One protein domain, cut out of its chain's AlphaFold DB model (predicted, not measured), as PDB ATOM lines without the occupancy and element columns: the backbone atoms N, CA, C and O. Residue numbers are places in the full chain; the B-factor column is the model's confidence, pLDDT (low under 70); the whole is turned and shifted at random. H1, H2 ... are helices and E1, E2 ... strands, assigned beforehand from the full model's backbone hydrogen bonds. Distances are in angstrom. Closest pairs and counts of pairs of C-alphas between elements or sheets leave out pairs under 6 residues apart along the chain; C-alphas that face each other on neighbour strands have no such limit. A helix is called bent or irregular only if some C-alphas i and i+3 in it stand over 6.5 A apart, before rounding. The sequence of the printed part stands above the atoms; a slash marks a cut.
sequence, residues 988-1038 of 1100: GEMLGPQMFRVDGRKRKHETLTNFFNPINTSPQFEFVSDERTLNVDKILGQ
ATOM      1  N   GLY A 988     -15.076 -24.770   3.790       93.38
ATOM      2  CA  GLY A 988     -15.949 -24.588   4.948       93.38
ATOM      3  C   GLY A 988     -15.381 -23.587   5.959       93.38
ATOM      4  O   GLY A 988     -16.111 -22.711   6.412       93.38
ATOM      5  N   GLU A 989     -14.082 -23.655   6.255       91.75
ATOM      6  CA  GLU A 989     -13.351 -22.705   7.109       91.75
ATOM      7  C   GLU A 989     -13.387 -21.273   6.559       91.75
ATOM      8  O   GLU A 989     -13.585 -20.325   7.319       91.75
ATOM      9  N   MET A 990     -13.251 -21.107   5.239       90.50
ATOM     10  CA  MET A 990     -13.296 -19.796   4.585       90.50
ATOM     11  C   MET A 990     -14.716 -19.201   4.551       90.50
ATOM     12  O   MET A 990     -14.883 -17.991   4.716       90.50
ATOM     13  N   LEU A 991     -15.745 -20.029   4.333       92.19
ATOM     14  CA  LEU A 991     -17.132 -19.582   4.144       92.19
ATOM     15  C   LEU A 991     -17.960 -19.541   5.434       92.19
ATOM     16  O   LEU A 991     -18.815 -18.667   5.579       92.19
ATOM     17  N   GLY A 992     -17.705 -20.438   6.387       90.38
ATOM     18  CA  GLY A 992     -18.426 -20.541   7.659       90.38
ATOM     19  C   GLY A 992     -18.525 -19.208   8.411       90.38
ATOM     20  O   GLY A 992     -19.645 -18.773   8.691       90.38
ATOM     21  N   PRO A 993     -17.407 -18.499   8.663       86.75
ATOM     22  CA  PRO A 993     -17.410 -17.184   9.308       86.75
ATOM     23  C   PRO A 993     -18.092 -16.065   8.500       86.75
ATOM     24  O   PRO A 993     -18.459 -15.043   9.077       86.75
ATOM     25  N   GLN A 994     -18.251 -16.231   7.181       86.19
ATOM     26  CA  GLN A 994     -18.872 -15.238   6.292       86.19
ATOM     27  C   GLN A 994     -20.388 -15.441   6.150       86.19
ATOM     28  O   GLN A 994     -21.137 -14.466   6.083       86.19
ATOM     29  N   MET A 995     -20.836 -16.700   6.104       89.50
ATOM     30  CA  MET A 995     -22.243 -17.089   5.968       89.50
ATOM     31  C   MET A 995     -22.975 -17.101   7.317       89.50
ATOM     32  O   MET A 995     -24.110 -16.635   7.412       89.50
ATOM     33  N   PHE A 996     -22.344 -17.638   8.366       88.88
ATOM     34  CA  PHE A 996     -22.960 -17.804   9.682       88.88
ATOM     35  C   PHE A 996     -22.520 -16.682  10.622       88.88
ATOM     36  O   PHE A 996     -21.356 -16.587  11.009       88.88
ATOM     37  N   ARG A 997     -23.473 -15.845  11.051       83.12
ATOM     38  CA  ARG A 997     -23.222 -14.834  12.085       83.12
ATOM     39  C   ARG A 997     -22.972 -15.518  13.431       83.12
ATOM     40  O   ARG A 997     -23.833 -16.241  13.927       83.12
ATOM     41  N   VAL A 998     -21.794 -15.256  13.988       78.25
ATOM     42  CA  VAL A 998     -21.320 -15.733  15.294       78.25
ATOM     43  C   VAL A 998     -21.678 -14.680  16.344       78.25
ATOM     44  O   VAL A 998     -21.360 -13.508  16.149       78.25
ATOM     45  N   ASP A 999     -22.362 -15.075  17.418       71.88
ATOM     46  CA  ASP A 999     -22.888 -14.153  18.446       71.88
ATOM     47  C   ASP A 999     -22.174 -14.326  19.801       71.88
ATOM     48  O   ASP A 999     -22.244 -13.444  20.651       71.88
ATOM     49  N   GLY A1000     -21.513 -15.470  20.046       71.06
ATOM     50  CA  GLY A1000     -20.870 -15.788  21.334       71.06
ATOM     51  C   GLY A1000     -21.852 -15.899  22.512       71.06
ATOM     52  O   GLY A1000     -21.450 -15.942  23.671       71.06
ATOM     53  N   ARG A1001     -23.160 -15.905  22.220       68.75
ATOM     54  CA  ARG A1001     -24.281 -15.891  23.178       68.75
ATOM     55  C   ARG A1001     -25.146 -17.153  23.110       68.75
ATOM     56  O   ARG A1001     -26.165 -17.240  23.797       68.75
ATOM     57  N   LYS A1002     -24.758 -18.144  22.301       69.44
ATOM     58  CA  LYS A1002     -25.364 -19.482  22.327       69.44
ATOM     59  C   LYS A1002     -25.048 -20.147  23.664       69.44
ATOM     60  O   LYS A1002     -23.905 -20.125  24.104       69.44
ATOM     61  N   ARG A1003     -26.058 -20.710  24.330       66.50
ATOM     62  CA  ARG A1003     -25.881 -21.441  25.592       66.50
ATOM     63  C   ARG A1003     -25.406 -22.859  25.278       66.50
ATOM     64  O   ARG A1003     -26.178 -23.642  24.734       66.50
ATOM     65  N   LYS A1004     -24.160 -23.173  25.639       63.00
ATOM     66  CA  LYS A1004     -23.538 -24.494  25.477       63.00
ATOM     67  C   LYS A1004     -24.205 -25.500  26.407       63.00
ATOM     68  O   LYS A1004     -24.736 -26.513  25.956       63.00
ATOM     69  N   HIS A1005     -24.238 -25.180  27.701       59.72
ATOM     70  CA  HIS A1005     -24.920 -25.950  28.738       59.72
ATOM     71  C   HIS A1005     -25.643 -25.029  29.725       59.72
ATOM     72  O   HIS A1005     -25.144 -23.979  30.131       59.72
ATOM     73  N   GLU A1006     -26.819 -25.482  30.142       55.47
ATOM     74  CA  GLU A1006     -27.596 -24.937  31.248       55.47
ATOM     75  C   GLU A1006     -27.923 -26.134  32.141       55.47
ATOM     76  O   GLU A1006     -28.728 -26.994  31.777       55.47
ATOM     77  N   THR A1007     -27.191 -26.267  33.250       49.09
ATOM     78  CA  THR A1007     -27.338 -27.386  34.186       49.09
ATOM     79  C   THR A1007     -28.753 -27.390  34.737       49.09
ATOM     80  O   THR A1007     -29.155 -26.454  35.425       49.09
ATOM     81  N   LEU A1008     -29.514 -28.439  34.414       51.28
ATOM     82  CA  LEU A1008     -30.906 -28.556  34.827       51.28
ATOM     83  C   LEU A1008     -30.997 -28.546  36.349       51.28
ATOM     84  O   LEU A1008     -30.582 -29.488  37.024       51.28
ATOM     85  N   THR A1009     -31.561 -27.468  36.881       49.28
ATOM     86  CA  THR A1009     -31.860 -27.351  38.297       49.28
ATOM     87  C   THR A1009     -32.910 -28.391  38.664       49.28
ATOM     88  O   THR A1009     -34.009 -28.430  38.107       49.28
ATOM     89  N   ASN A1010     -32.576 -29.255  39.624       48.84
ATOM     90  CA  ASN A1010     -33.579 -30.105  40.251       48.84
ATOM     91  C   ASN A1010     -34.660 -29.200  40.850       48.84
ATOM     92  O   ASN A1010     -34.340 -28.214  41.512       48.84
ATOM     93  N   PHE A1011     -35.933 -29.554  40.657       47.47
ATOM     94  CA  PHE A1011     -37.092 -28.724  41.031       47.47
ATOM     95  C   PHE A1011     -37.090 -28.279  42.511       47.47
ATOM     96  O   PHE A1011     -37.695 -27.271  42.863       47.47
ATOM     97  N   PHE A1012     -36.377 -29.016  43.369       43.12
ATOM     98  CA  PHE A1012     -36.245 -28.776  44.807       43.12
ATOM     99  C   PHE A1012     -34.971 -28.016  45.231       43.12
ATOM    100  O   PHE A1012     -34.842 -27.690  46.405       43.12
ATOM    101  N   ASN A1013     -34.025 -27.735  44.324       42.97
ATOM    102  CA  ASN A1013     -32.832 -26.933  44.627       42.97
ATOM    103  C   ASN A1013     -32.311 -26.172  43.384       42.97
ATOM    104  O   ASN A1013     -31.507 -26.717  42.615       42.97
ATOM    105  N   PRO A1014     -32.739 -24.912  43.173       52.78
ATOM    106  CA  PRO A1014     -32.249 -24.068  42.093       52.78
ATOM    107  C   PRO A1014     -30.877 -23.461  42.428       52.78
ATOM    108  O   PRO A1014     -30.761 -22.279  42.756       52.78
ATOM    109  N   ILE A1015     -29.814 -24.262  42.301       54.00
ATOM    110  CA  ILE A1015     -28.444 -23.731  42.263       54.00
ATOM    111  C   ILE A1015     -28.332 -22.818  41.038       54.00
ATOM    112  O   ILE A1015     -28.525 -23.257  39.907       54.00
ATOM    113  N   ASN A1016     -28.020 -21.542  41.265       47.59
ATOM    114  CA  ASN A1016     -27.942 -20.522  40.220       47.59
ATOM    115  C   ASN A1016     -26.628 -20.628  39.420       47.59
ATOM    116  O   ASN A1016     -25.777 -19.740  39.479       47.59
ATOM    117  N   THR A1017     -26.436 -21.738  38.701       58.41
ATOM    118  CA  THR A1017     -25.342 -21.873  37.732       58.41
ATOM    119  C   THR A1017     -25.540 -20.875  36.602       58.41
ATOM    120  O   THR A1017     -26.539 -20.941  35.884       58.41
ATOM    121  N   SER A1018     -24.575 -19.972  36.424       60.56
ATOM    122  CA  SER A1018     -24.539 -19.072  35.275       60.56
ATOM    123  C   SER A1018     -24.564 -19.878  33.968       60.56
ATOM    124  O   SER A1018     -23.897 -20.914  33.876       60.56
ATOM    125  N   PRO A1019     -25.328 -19.445  32.946       64.56
ATOM    126  CA  PRO A1019     -25.392 -20.168  31.683       64.56
ATOM    127  C   PRO A1019     -24.008 -20.174  31.031       64.56
ATOM    128  O   PRO A1019     -23.443 -19.112  30.762       64.56
ATOM    129  N   GLN A1020     -23.461 -21.361  30.767       67.69
ATOM    130  CA  GLN A1020     -22.194 -21.474  30.055       67.69
ATOM    131  C   GLN A1020     -22.443 -21.222  28.572       67.69
ATOM    132  O   GLN A1020     -23.229 -21.928  27.934       67.69
ATOM    133  N   PHE A1021     -21.789 -20.204  28.023       73.00
ATOM    134  CA  PHE A1021     -21.881 -19.867  26.607       73.00
ATOM    135  C   PHE A1021     -20.892 -20.689  25.770       73.00
ATOM    136  O   PHE A1021     -19.864 -21.147  26.267       73.00
ATOM    137  N   GLU A1022     -21.218 -20.908  24.498       73.81
ATOM    138  CA  GLU A1022     -20.276 -21.443  23.514       73.81
ATOM    139  C   GLU A1022     -19.172 -20.410  23.269       73.81
ATOM    140  O   GLU A1022     -19.458 -19.225  23.081       73.81
ATOM    141  N   PHE A1023     -17.908 -20.841  23.254       81.50
ATOM    142  CA  PHE A1023     -16.832 -19.949  22.840       81.50
ATOM    143  C   PHE A1023     -17.005 -19.569  21.364       81.50
ATOM    144  O   PHE A1023     -17.491 -20.350  20.548       81.50
ATOM    145  N   VAL A1024     -16.545 -18.371  21.002       82.75
ATOM    146  CA  VAL A1024     -16.562 -17.861  19.618       82.75
ATOM    147  C   VAL A1024     -15.777 -18.779  18.662       82.75
ATOM    148  O   VAL A1024     -16.105 -18.850  17.479       82.75
ATOM    149  N   SER A1025     -14.778 -19.509  19.170       84.56
ATOM    150  CA  SER A1025     -14.088 -20.608  18.480       84.56
ATOM    151  C   SER A1025     -15.026 -21.779  18.187       84.56
ATOM    152  O   SER A1025     -15.196 -22.155  17.031       84.56
ATOM    153  N   ASP A1026     -15.674 -22.313  19.222       84.06
ATOM    154  CA  ASP A1026     -16.557 -23.477  19.149       84.06
ATOM    155  C   ASP A1026     -17.732 -23.196  18.205       84.06
ATOM    156  O   ASP A1026     -18.045 -24.011  17.342       84.06
ATOM    157  N   GLU A1027     -18.344 -22.010  18.313       82.19
ATOM    158  CA  GLU A1027     -19.439 -21.589  17.437       82.19
ATOM    159  C   GLU A1027     -18.990 -21.511  15.964       82.19
ATOM    160  O   GLU A1027     -19.763 -21.882  15.077       82.19
ATOM    161  N   ARG A1028     -17.748 -21.083  15.680       85.06
ATOM    162  CA  ARG A1028     -17.180 -21.100  14.318       85.06
ATOM    163  C   ARG A1028     -16.989 -22.527  13.818       85.06
ATOM    164  O   ARG A1028     -17.516 -22.833  12.752       85.06
ATOM    165  N   THR A1029     -16.314 -23.394  14.574       87.56
ATOM    166  CA  THR A1029     -16.080 -24.798  14.188       87.56
ATOM    167  C   THR A1029     -17.399 -25.524  13.939       87.56
ATOM    168  O   THR A1029     -17.621 -26.043  12.851       87.56
ATOM    169  N   LEU A1030     -18.359 -25.402  14.862       86.12
ATOM    170  CA  LEU A1030     -19.703 -25.958  14.704       86.12
ATOM    171  C   LEU A1030     -20.452 -25.392  13.491       86.12
ATOM    172  O   LEU A1030     -21.405 -26.015  13.030       86.12
ATOM    173  N   ASN A1031     -20.133 -24.191  13.004       88.25
ATOM    174  CA  ASN A1031     -20.716 -23.650  11.775       88.25
ATOM    175  C   ASN A1031     -19.997 -24.170  10.519       88.25
ATOM    176  O   ASN A1031     -20.675 -24.381   9.519       88.25
ATOM    177  N   VAL A1032     -18.690 -24.452  10.576       90.88
ATOM    178  CA  VAL A1032     -17.966 -25.189   9.522       90.88
ATOM    179  C   VAL A1032     -18.539 -26.603   9.389       90.88
ATOM    180  O   VAL A1032     -18.984 -26.974   8.304       90.88
ATOM    181  N   ASP A1033     -18.649 -27.344  10.496       89.56
ATOM    182  CA  ASP A1033     -19.182 -28.715  10.541       89.56
ATOM    183  C   ASP A1033     -20.578 -28.827   9.905       89.56
ATOM    184  O   ASP A1033     -20.871 -29.791   9.196       89.56
ATOM    185  N   LYS A1034     -21.432 -27.808  10.095       89.06
ATOM    186  CA  LYS A1034     -22.760 -27.722   9.461       89.06
ATOM    187  C   LYS A1034     -22.698 -27.648   7.936       89.06
ATOM    188  O   LYS A1034     -23.640 -28.114   7.308       89.06
ATOM    189  N   ILE A1035     -21.652 -27.070   7.340       91.62
ATOM    190  CA  ILE A1035     -21.475 -27.034   5.878       91.62
ATOM    191  C   ILE A1035     -20.897 -28.367   5.382       91.62
ATOM    192  O   ILE A1035     -21.320 -28.860   4.336       91.62
ATOM    193  N   LEU A1036     -19.965 -28.972   6.127       91.19
ATOM    194  CA  LEU A1036     -19.328 -30.242   5.752       91.19
ATOM    195  C   LEU A1036     -20.311 -31.424   5.824       91.19
ATOM    196  O   LEU A1036     -20.394 -32.225   4.895       91.19
ATOM    197  N   GLY A1037     -21.088 -31.511   6.907       87.62
ATOM    198  CA  GLY A1037     -22.001 -32.618   7.210       87.62
ATOM    199  C   GLY A1037     -23.356 -32.590   6.491       87.62
ATOM    200  O   GLY A1037     -24.293 -33.241   6.955       87.62
ATOM    201  N   GLN A1038     -23.507 -31.829   5.403       90.00
ATOM    202  CA  GLN A1038     -24.795 -31.686   4.716       90.00
ATOM    203  C   GLN A1038     -25.189 -32.967   3.953       90.00
ATOM    204  O   GLN A1038     -24.373 -33.502   3.190       90.00
TER     205      GLN A1038
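AT A GLANCE: This is residues 988 to 1038 of the 1100 residues of an uncharacterized protein of Candidatus Melainabacteria bacterium (UniProt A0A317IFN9). A small head of two helices, H2 with the shorter H1 packed about perpendicular on it, stands at one end, and a long loop makes an arm that reaches away from it, turns round near Phe 1012 and comes back to H2. The short strand E1 lies on the outgoing leg of this arm, and residues 1020 to 1021 of the returning leg pair with it. The printed part has 51 residues with two named helices and one named strand, in the order H1, E1, H2; its class is mostly helix, though under half of the residues, 24, are in named elements. The whole is only just loose, close to extended, with a radius of gyration of the C-alphas of 14.7 A, and the C-alphas span 46 by 20 by 12 A, the arm making much of the length.

HOW THE PARTS SIT: H2, residues 1024 to 1036, is the longest helix. It touches H1, residues 988 to 995; the closest C-alphas are those of Gly 992 and Val 1032, 5.0 A apart. Their lines stand at 72 degrees, only just about perpendicular. E1, residues 1003 to 1005, is apart from H1 and from H2. E1 pairs with no named strand, but its residues pair antiparallel with residues 1020 to 1021. Of the O i to N i+4 pairs, 8 of 9 in H2 and 2 of 4 in H1 are within hydrogen-bond range.

IN THESE COORDINATES: H2 measures 18.8 A from C-alpha 1024 at (-16.562, -17.861, 19.618) to C-alpha 1036 at (-19.328, -30.242, 5.752). H1 begins with C-alpha 988 at (-15.949, -24.588, 4.948) and measures 9.8 A; it is only just irregular, C-alphas 990 and 993 being 6.8 A apart. E1 measures 5.6 A.

THE WHOLE: The two C-alphas farthest apart are those of Met 990 and Phe 1012, 47.2 A. The link from H1 to E1 is short, with 7 residues, and the link from E1 to H2 is long, with 18. The printed part has no cut. The mean pLDDT of the printed part is 74.0, and residues 1001 to 1020 are under 70.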